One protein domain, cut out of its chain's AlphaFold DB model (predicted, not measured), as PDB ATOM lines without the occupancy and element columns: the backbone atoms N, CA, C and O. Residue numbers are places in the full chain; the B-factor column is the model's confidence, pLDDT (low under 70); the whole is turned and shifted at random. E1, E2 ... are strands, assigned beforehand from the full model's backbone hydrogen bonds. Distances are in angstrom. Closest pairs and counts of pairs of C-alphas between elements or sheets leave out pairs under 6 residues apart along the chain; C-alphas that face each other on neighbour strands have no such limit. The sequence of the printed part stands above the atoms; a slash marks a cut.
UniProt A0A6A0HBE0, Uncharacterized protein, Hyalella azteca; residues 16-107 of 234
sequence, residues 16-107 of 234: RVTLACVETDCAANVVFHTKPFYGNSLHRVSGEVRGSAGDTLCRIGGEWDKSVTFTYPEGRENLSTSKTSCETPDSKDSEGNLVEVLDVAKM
ATOM      1  N   ARG A  16     -51.660  -2.624  -5.126       95.31
ATOM      2  CA  ARG A  16     -52.514  -1.437  -5.007       95.31
ATOM      3  C   ARG A  16     -52.752  -1.079  -3.545       95.31
ATOM      4  O   ARG A  16     -53.121  -1.932  -2.743       95.31
ATOM      5  N   VAL A  17     -52.611   0.203  -3.243       96.62
ATOM      6  CA  VAL A  17     -52.942   0.837  -1.971       96.62
ATOM      7  C   VAL A  17     -54.051   1.851  -2.222       96.62
ATOM      8  O   VAL A  17     -53.957   2.671  -3.134       96.62
ATOM      9  N   THR A  18     -55.098   1.803  -1.405       94.06
ATOM     10  CA  THR A  18     -56.184   2.785  -1.433       94.06
ATOM     11  C   THR A  18     -56.160   3.585  -0.140       94.06
ATOM     12  O   THR A  18     -56.218   3.015   0.948       94.06
ATOM     13  N   LEU A  19     -56.064   4.903  -0.269       93.69
ATOM     14  CA  LEU A  19     -56.194   5.862   0.821       93.69
ATOM     15  C   LEU A  19     -57.569   6.505   0.685       93.69
ATOM     16  O   LEU A  19     -57.866   7.056  -0.367       93.69
ATOM     17  N   ALA A  20     -58.403   6.426   1.716       92.31
ATOM     18  CA  ALA A  20     -59.726   7.041   1.724       92.31
ATOM     19  C   ALA A  20     -59.849   7.957   2.942       92.31
ATOM     20  O   ALA A  20     -59.500   7.559   4.056       92.31
ATOM     21  N   CYS A  21     -60.331   9.175   2.721       88.06
ATOM     22  CA  CYS A  21     -60.619  10.143   3.767       88.06
ATOM     23  C   CYS A  21     -62.133  10.240   3.941       88.06
ATOM     24  O   CYS A  21     -62.826  10.655   3.020       88.06
ATOM     25  N   VAL A  22     -62.643   9.877   5.120       89.12
ATOM     26  CA  VAL A  22     -64.089   9.916   5.406       89.12
ATOM     27  C   VAL A  22     -64.601  11.355   5.529       89.12
ATOM     28  O   VAL A  22     -65.740  11.630   5.184       89.12
ATOM     29  N   GLU A  23     -63.766  12.280   6.008       89.38
ATOM     30  CA  GLU A  23     -64.169  13.673   6.245       89.38
ATOM     31  C   GLU A  23     -64.334  14.467   4.946       89.38
ATOM     32  O   GLU A  23     -65.254  15.268   4.825       89.38
ATOM     33  N   THR A  24     -63.447  14.244   3.974       88.25
ATOM     34  CA  THR A  24     -63.462  14.957   2.685       88.25
ATOM     35  C   THR A  24     -64.049  14.125   1.548       88.25
ATOM     36  O   THR A  24     -64.096  14.602   0.417       88.25
ATOM     37  N   ASP A  25     -64.417  12.872   1.827       89.88
ATOM     38  CA  ASP A  25     -64.868  11.869   0.853       89.88
ATOM     39  C   ASP A  25     -63.932  11.729  -0.368       89.88
ATOM     40  O   ASP A  25     -64.329  11.414  -1.486       89.88
ATOM     41  N   CYS A  26     -62.641  12.003  -0.162       91.62
ATOM     42  CA  CYS A  26     -61.617  11.881  -1.194       91.62
ATOM     43  C   CYS A  26     -60.953  10.510  -1.108       91.62
ATOM     44  O   CYS A  26     -60.711   9.984  -0.015       91.62
ATOM     45  N   ALA A  27     -60.567   9.964  -2.259       93.81
ATOM     46  CA  ALA A  27     -59.872   8.686  -2.323       93.81
ATOM     47  C   ALA A  27     -58.689   8.727  -3.291       93.81
ATOM     48  O   ALA A  27     -58.819   9.162  -4.431       93.81
ATOM     49  N   ALA A  28     -57.539   8.208  -2.870       95.31
ATOM     50  CA  ALA A  28     -56.376   8.007  -3.720       95.31
ATOM     51  C   ALA A  28     -56.132   6.515  -3.936       95.31
ATOM     52  O   ALA A  28     -56.030   5.738  -2.987       95.31
ATOM     53  N   ASN A  29     -56.007   6.113  -5.196       95.88
ATOM     54  CA  ASN A  29     -55.630   4.762  -5.586       95.88
ATOM     55  C   ASN A  29     -54.211   4.792  -6.138       95.88
ATOM     56  O   ASN A  29     -53.993   5.278  -7.243       95.88
ATOM     57  N   VAL A  30     -53.261   4.265  -5.372       97.00
ATOM     58  CA  VAL A  30     -51.837   4.227  -5.711       97.00
ATOM     59  C   VAL A  30     -51.439   2.788  -6.013       97.00
ATOM     60  O   VAL A  30     -51.783   1.867  -5.281       97.00
ATOM     61  N   VAL A  31     -50.715   2.579  -7.100       97.19
ATOM     62  CA  VAL A  31     -50.238   1.282  -7.567       97.19
ATOM     63  C   VAL A  31     -48.721   1.327  -7.627       97.19
ATOM     64  O   VAL A  31     -48.141   2.124  -8.363       97.19
ATOM     65  N   PHE A  32     -48.094   0.442  -6.863       96.56
ATOM     66  CA  PHE A  32     -46.672   0.156  -6.954       96.56
ATOM     67  C   PHE A  32     -46.479  -0.992  -7.938       96.56
ATOM     68  O   PHE A  32     -47.063  -2.071  -7.788       96.56
ATOM     69  N   HIS A  33     -45.697  -0.743  -8.979       93.88
ATOM     70  CA  HIS A  33     -45.432  -1.717 -10.026       93.88
ATOM     71  C   HIS A  33     -44.149  -2.459  -9.705       93.88
ATOM     72  O   HIS A  33     -43.103  -1.843  -9.503       93.88
ATOM     73  N   THR A  34     -44.237  -3.784  -9.713       91.38
ATOM     74  CA  THR A  34     -43.053  -4.636  -9.680       91.38
ATOM     75  C   THR A  34     -42.364  -4.643 -11.036       91.38
ATOM     76  O   THR A  34     -43.008  -4.389 -12.062       91.38
ATOM     77  N   LYS A  35     -41.079  -4.999 -11.058       84.06
ATOM     78  CA  LYS A  35     -40.275  -5.081 -12.275       84.06
ATOM     79  C   LYS A  35     -41.015  -5.863 -13.375       84.06
ATOM     80  O   LYS A  35     -41.295  -7.052 -13.188       84.06
ATOM     81  N   PRO A  36     -41.321  -5.239 -14.526       78.38
ATOM     82  CA  PRO A  36     -41.934  -5.946 -15.640       78.38
ATOM     83  C   PRO A  36     -40.928  -6.904 -16.299       78.38
ATOM     84  O   PRO A  36     -39.716  -6.707 -16.222       78.38
ATOM     85  N   PHE A  37     -41.427  -7.934 -16.995       72.94
ATOM     86  CA  PHE A  37     -40.574  -8.834 -17.793       72.94
ATOM     87  C   PHE A  37     -39.814  -8.086 -18.899       72.94
ATOM     88  O   PHE A  37     -38.691  -8.453 -19.233       72.94
ATOM     89  N   TYR A  38     -40.422  -7.021 -19.427       69.62
ATOM     90  CA  TYR A  38     -39.856  -6.142 -20.442       69.62
ATOM     91  C   TYR A  38     -39.863  -4.703 -19.926       69.62
ATOM     92  O   TYR A  38     -40.898  -4.209 -19.483       69.62
ATOM     93  N   GLY A  39     -38.715  -4.032 -20.003       68.25
ATOM     94  CA  GLY A  39     -38.531  -2.666 -19.511       68.25
ATOM     95  C   GLY A  39     -37.575  -2.591 -18.319       68.25
ATOM     96  O   GLY A  39     -37.464  -3.519 -17.521       68.25
ATOM     97  N   ASN A  40     -36.867  -1.464 -18.220       75.12
ATOM     98  CA  ASN A  40     -35.777  -1.276 -17.257       75.12
ATOM     99  C   ASN A  40     -36.150  -0.392 -16.055       75.12
ATOM    100  O   ASN A  40     -35.337  -0.253 -15.144       75.12
ATOM    101  N   SER A  41     -37.349   0.196 -16.029       80.75
ATOM    102  CA  SER A  41     -37.787   1.052 -14.921       80.75
ATOM    103  C   SER A  41     -38.237   0.204 -13.732       80.75
ATOM    104  O   SER A  41     -39.264  -0.475 -13.790       80.75
ATOM    105  N   LEU A  42     -37.447   0.246 -12.662       88.94
ATOM    106  CA  LEU A  42     -37.793  -0.300 -11.352       88.94
ATOM    107  C   LEU A  42     -38.606   0.724 -10.561       88.94
ATOM    108  O   LEU A  42     -38.641   1.897 -10.919       88.94
ATOM    109  N   HIS A  43     -39.237   0.278  -9.474       92.38
ATOM    110  CA  HIS A  43     -39.811   1.178  -8.465       92.38
ATOM    111  C   HIS A  43     -40.878   2.141  -9.002       92.38
ATOM    112  O   HIS A  43     -41.150   3.193  -8.420       92.38
ATOM    113  N   ARG A  44     -41.535   1.769 -10.104       94.69
ATOM    114  CA  ARG A  44     -42.549   2.614 -10.724       94.69
ATOM    115  C   ARG A  44     -43.776   2.717  -9.822       94.69
ATOM    116  O   ARG A  44     -44.286   1.715  -9.316       94.69
ATOM    117  N   VAL A  45     -44.289   3.930  -9.682       96.12
ATOM    118  CA  VAL A  45     -45.542   4.235  -8.996       96.12
ATOM    119  C   VAL A  45     -46.490   4.933  -9.964       96.12
ATOM    120  O   VAL A  45     -46.079   5.741 -10.792       96.12
ATOM    121  N   SER A  46     -47.771   4.596  -9.891       96.81
ATOM    122  CA  SER A  46     -48.823   5.323 -10.598       96.81
ATOM    123  C   SER A  46     -50.049   5.435  -9.721       96.81
ATOM    124  O   SER A  46     -50.321   4.525  -8.943       96.81
ATOM    125  N   GLY A  47     -50.859   6.462  -9.888       96.44
ATOM    126  CA  GLY A  47     -52.098   6.542  -9.142       96.44
ATOM    127  C   GLY A  47     -53.020   7.643  -9.600       96.44
ATOM    128  O   GLY A  47     -52.705   8.429 -10.489       96.44
ATOM    129  N   GLU A  48     -54.175   7.679  -8.963       95.69
ATOM    130  CA  GLU A  48     -55.204   8.669  -9.213       95.69
ATOM    131  C   GLU A  48     -55.835   9.081  -7.889       95.69
ATOM    132  O   GLU A  48     -56.225   8.227  -7.087       95.69
ATOM    133  N   VAL A  49     -55.942  10.387  -7.679       94.94
ATOM    134  CA  VAL A  49     -56.693  10.996  -6.587       94.94
ATOM    135  C   VAL A  49     -58.045  11.427  -7.137       94.94
ATOM    136  O   VAL A  49     -58.110  12.165  -8.120       94.94
ATOM    137  N   ARG A  50     -59.118  10.963  -6.504       93.56
ATOM    138  CA  ARG A  50     -60.505  11.280  -6.837       93.56
ATOM    139  C   ARG A  50     -61.134  12.123  -5.739       93.56
ATOM    140  O   ARG A  50     -60.914  11.854  -4.555       93.56
ATOM    141  N   GLY A  51     -61.888  13.132  -6.156       90.44
ATOM    142  CA  GLY A  51     -62.721  13.940  -5.278       90.44
ATOM    143  C   GLY A  51     -64.015  13.226  -4.909       90.44
ATOM    144  O   GLY A  51     -64.312  12.138  -5.410       90.44
ATOM    145  N   SER A  52     -64.800  13.875  -4.055       88.75
ATOM    146  CA  SER A  52     -66.108  13.387  -3.606       88.75
ATOM    147  C   SER A  52     -67.117  13.235  -4.749       88.75
ATOM    148  O   SER A  52     -67.982  12.367  -4.714       88.75
ATOM    149  N   ALA A  53     -66.982  14.026  -5.820       86.88
ATOM    150  CA  ALA A  53     -67.825  13.920  -7.010       86.88
ATOM    151  C   ALA A  53     -67.387  12.793  -7.973       86.88
ATOM    152  O   ALA A  53     -67.982  12.625  -9.038       86.88
ATOM    153  N   GLY A  54     -66.354  12.016  -7.622       84.75
ATOM    154  CA  GLY A  54     -65.798  10.938  -8.453       84.75
ATOM    155  C   GLY A  54     -64.859  11.415  -9.566       84.75
ATOM    156  O   GLY A  54     -64.385  10.615 -10.372       84.75
ATOM    157  N   ASP A  55     -64.577  12.709  -9.587       90.06
ATOM    158  CA  ASP A  55     -63.752  13.430 -10.537       90.06
ATOM    159  C   ASP A  55     -62.253  13.350 -10.196       90.06
ATOM    160  O   ASP A  55     -61.852  13.328  -9.032       90.06
ATOM    161  N   THR A  56     -61.394  13.311 -11.216       90.75
ATOM    162  CA  THR A  56     -59.939  13.191 -11.038       90.75
ATOM    163  C   THR A  56     -59.330  14.513 -10.577       90.75
ATOM    164  O   THR A  56     -59.230  15.462 -11.350       90.75
ATOM    165  N   LEU A  57     -58.875  14.574  -9.325       91.50
ATOM    166  CA  LEU A  57     -58.167  15.729  -8.765       91.50
ATOM    167  C   LEU A  57     -56.709  15.784  -9.218       91.50
ATOM    168  O   LEU A  57     -56.209  16.860  -9.524       91.50
ATOM    169  N   CYS A  58     -56.034  14.637  -9.248       92.38
ATOM    170  CA  CYS A  58     -54.612  14.555  -9.561       92.38
ATOM    171  C   CYS A  58     -54.249  13.152 -10.048       92.38
ATOM    172  O   CYS A  58     -54.758  12.153  -9.532       92.38
ATOM    173  N   ARG A  59     -53.315  13.061 -10.994       95.19
ATOM    174  CA  ARG A  59     -52.656  11.805 -11.378       95.19
ATOM    175  C   ARG A  59     -51.266  11.740 -10.762       95.19
ATOM    176  O   ARG A  59     -50.574  12.746 -10.708       95.19
ATOM    177  N   ILE A  60     -50.881  10.562 -10.290       95.94
ATOM    178  CA  ILE A  60     -49.582  10.285  -9.673       95.94
ATOM    179  C   ILE A  60     -48.787   9.415 -10.645       95.94
ATOM    180  O   ILE A  60     -49.331   8.452 -11.191       95.94
ATOM    181  N   GLY A  61     -47.508   9.715 -10.839       95.19
ATOM    182  CA  GLY A  61     -46.599   8.952 -11.693       95.19
ATOM    183  C   GLY A  61     -45.158   8.986 -11.193       95.19
ATOM    184  O   GLY A  61     -44.846   9.680 -10.229       95.19
ATOM    185  N   GLY A  62     -44.274   8.238 -11.853       94.44
ATOM    186  CA  GLY A  62     -42.829   8.282 -11.613       94.44
ATOM    187  C   GLY A  62     -42.270   7.062 -10.882       94.44
ATOM    188  O   GLY A  62     -42.768   5.944 -11.028       94.44
ATOM    189  N   GLU A  63     -41.202   7.283 -10.120       94.25
ATOM    190  CA  GLU A  63     -40.414   6.276  -9.401       94.25
ATOM    191  C   GLU A  63     -40.338   6.667  -7.919       94.25
ATOM    192  O   GLU A  63     -39.853   7.749  -7.584       94.25
ATOM    193  N   TRP A  64     -40.834   5.814  -7.015       93.38
ATOM    194  CA  TRP A  64     -41.020   6.183  -5.600       93.38
ATOM    195  C   TRP A  64     -39.712   6.393  -4.825       93.38
ATOM    196  O   TRP A  64     -39.732   6.970  -3.740       93.38
ATOM    197  N   ASP A  65     -38.589   5.919  -5.354       92.06
ATOM    198  CA  ASP A  65     -37.250   6.064  -4.786       92.06
ATOM    199  C   ASP A  65     -36.461   7.244  -5.381       92.06
ATOM    200  O   ASP A  65     -35.420   7.606  -4.831       92.06
ATOM    201  N   LYS A  66     -36.941   7.851  -6.477       91.88
ATOM    202  CA  LYS A  66     -36.244   8.939  -7.187       91.88
ATOM    203  C   LYS A  66     -37.093  10.191  -7.329       91.88
ATOM    204  O   LYS A  66     -36.741  11.231  -6.785       91.88
ATOM    205  N   SER A  67     -38.194  10.108  -8.069       93.31
ATOM    206  CA  SER A  67     -39.029  11.265  -8.389       93.31
ATOM    207  C   SER A  67     -40.473  10.856  -8.626       93.31
ATOM    208  O   SER A  67     -40.747  10.016  -9.487       93.31
ATOM    209  N   VAL A  68     -41.396  11.500  -7.919       94.88
ATOM    210  CA  VAL A  68     -42.840  11.306  -8.069       94.88
ATOM    211  C   VAL A  68     -43.442  12.557  -8.695       94.88
ATOM    212  O   VAL A  68     -43.178  13.664  -8.244       94.88
ATOM    213  N   THR A  69     -44.248  12.390  -9.736       94.31
ATOM    214  CA  THR A  69     -44.908  13.485 -10.451       94.31
ATOM    215  C   THR A  69     -46.390  13.521 -10.119       94.31
ATOM    216  O   THR A  69     -47.053  12.480 -10.128       94.31
ATOM    217  N   PHE A  70     -46.911  14.718  -9.891       94.38
ATOM    218  CA  PHE A  70     -48.322  15.000  -9.670       94.38
ATOM    219  C   PHE A  70     -48.829  15.864 -10.822       94.38
ATOM    220  O   PHE A  70     -48.323  16.958 -11.041       94.38
ATOM    221  N   THR A  71     -49.794  15.354 -11.583       93.31
ATOM    222  CA  THR A  71     -50.379  16.054 -12.735       93.31
ATOM    223  C   THR A  71     -51.813  16.457 -12.421       93.31
ATOM    224  O   THR A  71     -52.654  15.595 -12.141       93.31
ATOM    225  N   TYR A  72     -52.091  17.754 -12.512       91.25
ATOM    226  CA  TYR A  72     -53.378  18.368 -12.207       91.25
ATOM    227  C   TYR A  72     -54.069  18.817 -13.503       91.25
ATOM    228  O   TYR A  72     -53.504  19.636 -14.233       91.25
ATOM    229  N   PRO A  73     -55.273  18.294 -13.808       86.31
ATOM    230  CA  PRO A  73     -56.050  18.729 -14.967       86.31
ATOM    231  C   PRO A  73     -56.366  20.231 -14.922       86.31
ATOM    232  O   PRO A  73     -56.578  20.782 -13.839       86.31
ATOM    233  N   GLU A  74     -56.443  20.882 -16.087       71.38
ATOM    234  CA  GLU A  74     -56.754  22.316 -16.194       71.38
ATOM    235  C   GLU A  74     -57.995  22.726 -15.370       71.38
ATOM    236  O   GLU A  74     -59.023  22.047 -15.360       71.38
ATOM    237  N   GLY A  75     -57.889  23.853 -14.653       66.19
ATOM    238  CA  GLY A  75     -58.940  24.372 -13.764       66.19
ATOM    239  C   GLY A  75     -58.908  23.829 -12.331       66.19
ATOM    240  O   GLY A  75     -59.761  24.205 -11.527       66.19
ATOM    241  N   ARG A  76     -57.938  22.969 -11.985       63.44
ATOM    242  CA  ARG A  76     -57.699  22.512 -10.607       63.44
ATOM    243  C   ARG A  76     -56.391  23.090 -10.081       63.44
ATOM    244  O   ARG A  76     -55.314  22.659 -10.475       63.44
ATOM    245  N   GLU A  77     -56.503  24.075  -9.198       60.81
ATOM    246  CA  GLU A  77     -55.364  24.661  -8.490       60.81
ATOM    247  C   GLU A  77     -54.975  23.799  -7.279       60.81
ATOM    248  O   GLU A  77     -55.785  23.045  -6.727       60.81
ATOM    249  N   ASN A  78     -53.715  23.893  -6.866       55.25
ATOM    250  CA  ASN A  78     -53.174  23.144  -5.744       55.25
ATOM    251  C   ASN A  78     -53.833  23.561  -4.415       55.25
ATOM    252  O   ASN A  78     -53.577  24.622  -3.855       55.25
ATOM    253  N   LEU A  79     -54.624  22.668  -3.813       53.94
ATOM    254  CA  LEU A  79     -55.174  22.875  -2.463       53.94
ATOM    255  C   LEU A  79     -54.105  22.745  -1.350       53.94
ATOM    256  O   LEU A  79     -54.435  22.674  -0.167       53.94
ATOM    257  N   SER A  80     -52.816  22.694  -1.701       49.50
ATOM    258  CA  SER A  80     -51.687  22.627  -0.770       49.50
ATOM    259  C   SER A  80     -50.861  23.909  -0.784       49.50
ATOM    260  O   SER A  80     -49.643  23.881  -0.939       49.50
ATOM    261  N   THR A  81     -51.484  25.056  -0.509       41.44
ATOM    262  CA  THR A  81     -50.750  26.245  -0.041       41.44
ATOM    263  C   THR A  81     -50.343  26.103   1.436       41.44
ATOM    264  O   THR A  81     -50.431  27.040   2.223       41.44
ATOM    265  N   SER A  82     -49.876  24.928   1.863       42.25
ATOM    266  CA  SER A  82     -49.070  24.805   3.076       42.25
ATOM    267  C   SER A  82     -47.605  24.872   2.660       42.25
ATOM    268  O   SER A  82     -46.953  23.854   2.453       42.25
ATOM    269  N   LYS A  83     -47.119  26.114   2.510       41.38
ATOM    270  CA  LYS A  83     -45.715  26.518   2.317       41.38
ATOM    271  C   LYS A  83     -44.726  25.478   2.862       41.38
ATOM    272  O   LYS A  83     -44.337  25.535   4.026       41.38
ATOM    273  N   THR A  84     -44.304  24.554   2.011       38.56
ATOM    274  CA  THR A  84     -43.093  23.769   2.213       38.56
ATOM    275  C   THR A  84     -42.180  24.197   1.084       38.56
ATOM    276  O   THR A  84     -42.506  24.044  -0.087       38.56
ATOM    277  N   SER A  85     -41.116  24.890   1.459       38.94
ATOM    278  CA  SER A  85     -40.186  25.601   0.594       38.94
ATOM    279  C   SER A  85     -39.472  24.664  -0.381       38.94
ATOM    280  O   SER A  85     -38.380  24.176  -0.102       38.94
ATOM    281  N   CYS A  86     -40.076  24.440  -1.537       39.16
ATOM    282  CA  CYS A  86     -39.389  24.073  -2.764       39.16
ATOM    283  C   CYS A  86     -40.202  24.654  -3.922       39.16
ATOM    284  O   CYS A  86     -41.054  23.995  -4.504       39.16
ATOM    285  N   GLU A  87     -39.973  25.939  -4.196       42.78
ATOM    286  CA  GLU A  87     -40.470  26.619  -5.391       42.78
ATOM    287  C   GLU A  87     -39.778  25.986  -6.606       42.78
ATOM    288  O   GLU A  87     -38.665  26.359  -6.977       42.78
ATOM    289  N   THR A  88     -40.391  24.960  -7.190       46.62
ATOM    290  CA  THR A  88     -40.075  24.535  -8.555       46.62
ATOM    291  C   THR A  88     -41.108  25.144  -9.493       46.62
ATOM    292  O   THR A  88     -42.283  25.163  -9.138       46.62
ATOM    293  N   PRO A  89     -40.692  25.659 -10.663       51.59
ATOM    294  CA  PRO A  89     -41.592  26.336 -11.582       51.59
ATOM    295  C   PRO A  89     -42.687  25.370 -12.029       51.59
ATOM    296  O   PRO A  89     -42.381  24.238 -12.404       51.59
ATOM    297  N   ASP A  90     -43.927  25.847 -11.991       61.72
ATOM    298  CA  ASP A  90     -45.118  25.211 -12.546       61.72
ATOM    299  C   ASP A  90     -44.848  24.756 -13.987       61.72
ATOM    300  O   ASP A  90     -44.986  25.517 -14.949       61.72
ATOM    301  N   SER A  91     -44.383  23.518 -14.157       74.06
ATOM    302  CA  SER A  91     -44.133  22.967 -15.482       74.06
ATOM    303  C   SER A  91     -45.459  22.474 -16.033       74.06
ATOM    304  O   SER A  91     -46.127  21.661 -15.399       74.06
ATOM    305  N   LYS A  92     -45.870  22.990 -17.191       79.62
ATOM    306  CA  LYS A  92     -47.023  22.450 -17.906       79.62
ATOM    307  C   LYS A  92     -46.583  21.286 -18.781       79.62
ATOM    308  O   LYS A  92     -45.513  21.352 -19.392       79.62
ATOM    309  N   ASP A  93     -47.384  20.230 -18.844       80.81
ATOM    310  CA  ASP A  93     -47.179  19.183 -19.843       80.81
ATOM    311  C   ASP A  93     -47.596  19.661 -21.249       80.81
ATOM    312  O   ASP A  93     -48.068  20.784 -21.447       80.81
ATOM    313  N   SER A  94     -47.413  18.803 -22.253       80.31
ATOM    314  CA  SER A  94     -47.820  19.072 -23.640       80.31
ATOM    315  C   SER A  94     -49.327  19.293 -23.819       80.31
ATOM    316  O   SER A  94     -49.741  19.787 -24.864       80.31
ATOM    317  N   GLU A  95     -50.136  18.909 -22.831       81.50
ATOM    318  CA  GLU A  95     -51.593  19.048 -22.812       81.50
ATOM    319  C   GLU A  95     -52.049  20.286 -22.015       81.50
ATOM    320  O   GLU A  95     -53.242  20.561 -21.964       81.50
ATOM    321  N   GLY A  96     -51.120  21.054 -21.429       81.12
ATOM    322  CA  GLY A  96     -51.412  22.258 -20.645       81.12
ATOM    323  C   GLY A  96     -51.647  22.017 -19.149       81.12
ATOM    324  O   GLY A  96     -51.818  22.986 -18.402       81.12
ATOM    325  N   ASN A  97     -51.593  20.764 -18.686       85.25
ATOM    326  CA  ASN A  97     -51.828  20.399 -17.289       85.25
ATOM    327  C   ASN A  97     -50.668  20.848 -16.398       85.25
ATOM    328  O   ASN A  97     -49.505  20.743 -16.788       85.25
ATOM    329  N   LEU A  98     -50.969  21.277 -15.171       87.06
ATOM    330  CA  LEU A  98     -49.949  21.618 -14.181       87.06
ATOM    331  C   LEU A  98     -49.254  20.342 -13.684       87.06
ATOM    332  O   LEU A  98     -49.921  19.387 -13.282       87.06
ATOM    333  N   VAL A  99     -47.921  20.334 -13.681       89.25
ATOM    334  CA  VAL A  99     -47.103  19.220 -13.193       89.25
ATOM    335  C   VAL A  99     -46.203  19.685 -12.056       89.25
ATOM    336  O   VAL A  99     -45.295  20.492 -12.256       89.25
ATOM    337  N   GLU A 100     -46.419  19.104 -10.877       90.56
ATOM    338  CA  GLU A 100     -45.535  19.229  -9.721       90.56
ATOM    339  C   GLU A 100     -44.634  17.988  -9.623       90.56
ATOM    340  O   GLU A 100     -45.082  16.849  -9.788       90.56
ATOM    341  N   VAL A 101     -43.342  18.188  -9.349       91.44
ATOM    342  CA  VAL A 101     -42.357  17.100  -9.259       91.44
ATOM    343  C   VAL A 101     -41.772  17.038  -7.854       91.44
ATOM    344  O   VAL A 101     -41.046  17.932  -7.425       91.44
ATOM    345  N   LEU A 102     -42.031  15.935  -7.159       92.50
ATOM    346  CA  LEU A 102     -41.414  15.596  -5.887       92.50
ATOM    347  C   LEU A 102     -40.133  14.794  -6.131       92.50
ATOM    348  O   LEU A 102     -40.176  13.588  -6.375       92.50
ATOM    349  N   ASP A 103     -38.991  15.466  -6.048       91.56
ATOM    350  CA  ASP A 103     -37.670  14.837  -6.110       91.56
ATOM    351  C   ASP A 103     -37.264  14.310  -4.726       91.56
ATOM    352  O   ASP A 103     -36.974  15.079  -3.807       91.56
ATOM    353  N   VAL A 104     -37.232  12.984  -4.583       89.88
ATOM    354  CA  VAL A 104     -36.954  12.288  -3.319       89.88
ATOM    355  C   VAL A 104     -35.528  12.565  -2.837       89.88
ATOM    356  O   VAL A 104     -35.295  12.646  -1.632       89.88
ATOM    357  N   ALA A 105     -34.575  12.772  -3.752       86.25
ATOM    358  CA  ALA A 105     -33.184  13.053  -3.399       86.25
ATOM    359  C   ALA A 105     -32.986  14.466  -2.826       86.25
ATOM    360  O   ALA A 105     -32.008  14.708  -2.119       86.25
ATOM    361  N   LYS A 106     -33.912  15.390  -3.117       88.50
ATOM    362  CA  LYS A 106     -33.905  16.765  -2.593       88.50
ATOM    363  C   LYS A 106     -34.666  16.914  -1.275       88.50
ATOM    364  O   LYS A 106     -34.633  17.989  -0.684       88.50
ATOM    365  N   MET A 107     -35.358  15.872  -0.813       87.38
ATOM    366  CA  MET A 107     -36.077  15.919   0.457       87.38
ATOM    367  C   MET A 107     -35.105  15.855   1.638       87.38
ATOM    368  O   MET A 107     -34.172  15.051   1.656       87.38
TER     369      MET A 107
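Overview. This is residues 16 to 107 of the 234 residues of an uncharacterized protein of Hyalella azteca (UniProt A0A6A0HBE0). Look for one twisted sheet in which the six strands E1 to E6 lie side by side in chain order, each folding back beside the one before. A long loop, residues 33 to 44, reaches out beyond the ends of E2 and E3, and a longer one, residues 73 to 97, swings out between E5 and the edge strand E6, where residues 80 to 85 stick out. The printed part has 92 residues with six named strands and no named helix; the sheet's order is E1, E2, E3, E4, E5, E6, all antiparallel, and the class is all strand, with under half of the residues, 39 of 92, in named elements. The whole is compact, with a radius of gyration of the C-alphas of 14.2 A and spans of 38 by 30 by 27 A.

Arrangement. Begin at the inner strands E3, residues 45 to 50, and E4, residues 56 to 63, a hairpin whose directions stand at 170 degrees; look there for N 47 and O 60, 2.8 A apart. On the other side of E4 from E3 comes E5, residues 67 to 72, antiparallel at 161 degrees, with N 61 and O 69 2.9 A apart. E6, residues 98 to 103, is an edge strand and the antiparallel neighbour of E5, at 162 degrees; N 70 and O 100 are 2.8 A apart. Beside E3, find E2, residues 26 to 32, at 168 degrees, with N 29 and O 48 2.8 A apart. The other edge strand is E1, residues 16 to 21, which forms a hairpin with E2; N 19 and O 28 are 2.8 A apart. The six strands form a meander, each the antiparallel neighbour of the one before. E1 and E6 are apart. Residues 91 to 92 make a short antiparallel pairing with residues 98 to 99 of E6.

Along the chain. Find C-alpha 16 at (-52.514, -1.437, -5.007), where E1 begins. E4, the longest strand by residues, runs 20.8 A from C-alpha 56 at (-59.939, 13.191, -11.038) to C-alpha 63; E2 measures 19.8 A, and the others run from 16.2 A in E6 to 16.7 A in E3. E6 ends at C-alpha 103, at (-37.670, 14.837, -6.110).

Size, cuts and confidence. The two C-alphas farthest apart are those of Glu 23 and Tyr 38, 41.2 A. The printed part has no cut. The links E2 to E3, 12 residues, and E5 to E6, 25 residues, are long; the other three are tight. Look at the B-factor column of the model: the mean pLDDT of the printed part is 82.5, and residues 38 to 39 and 75 to 90 are under 70.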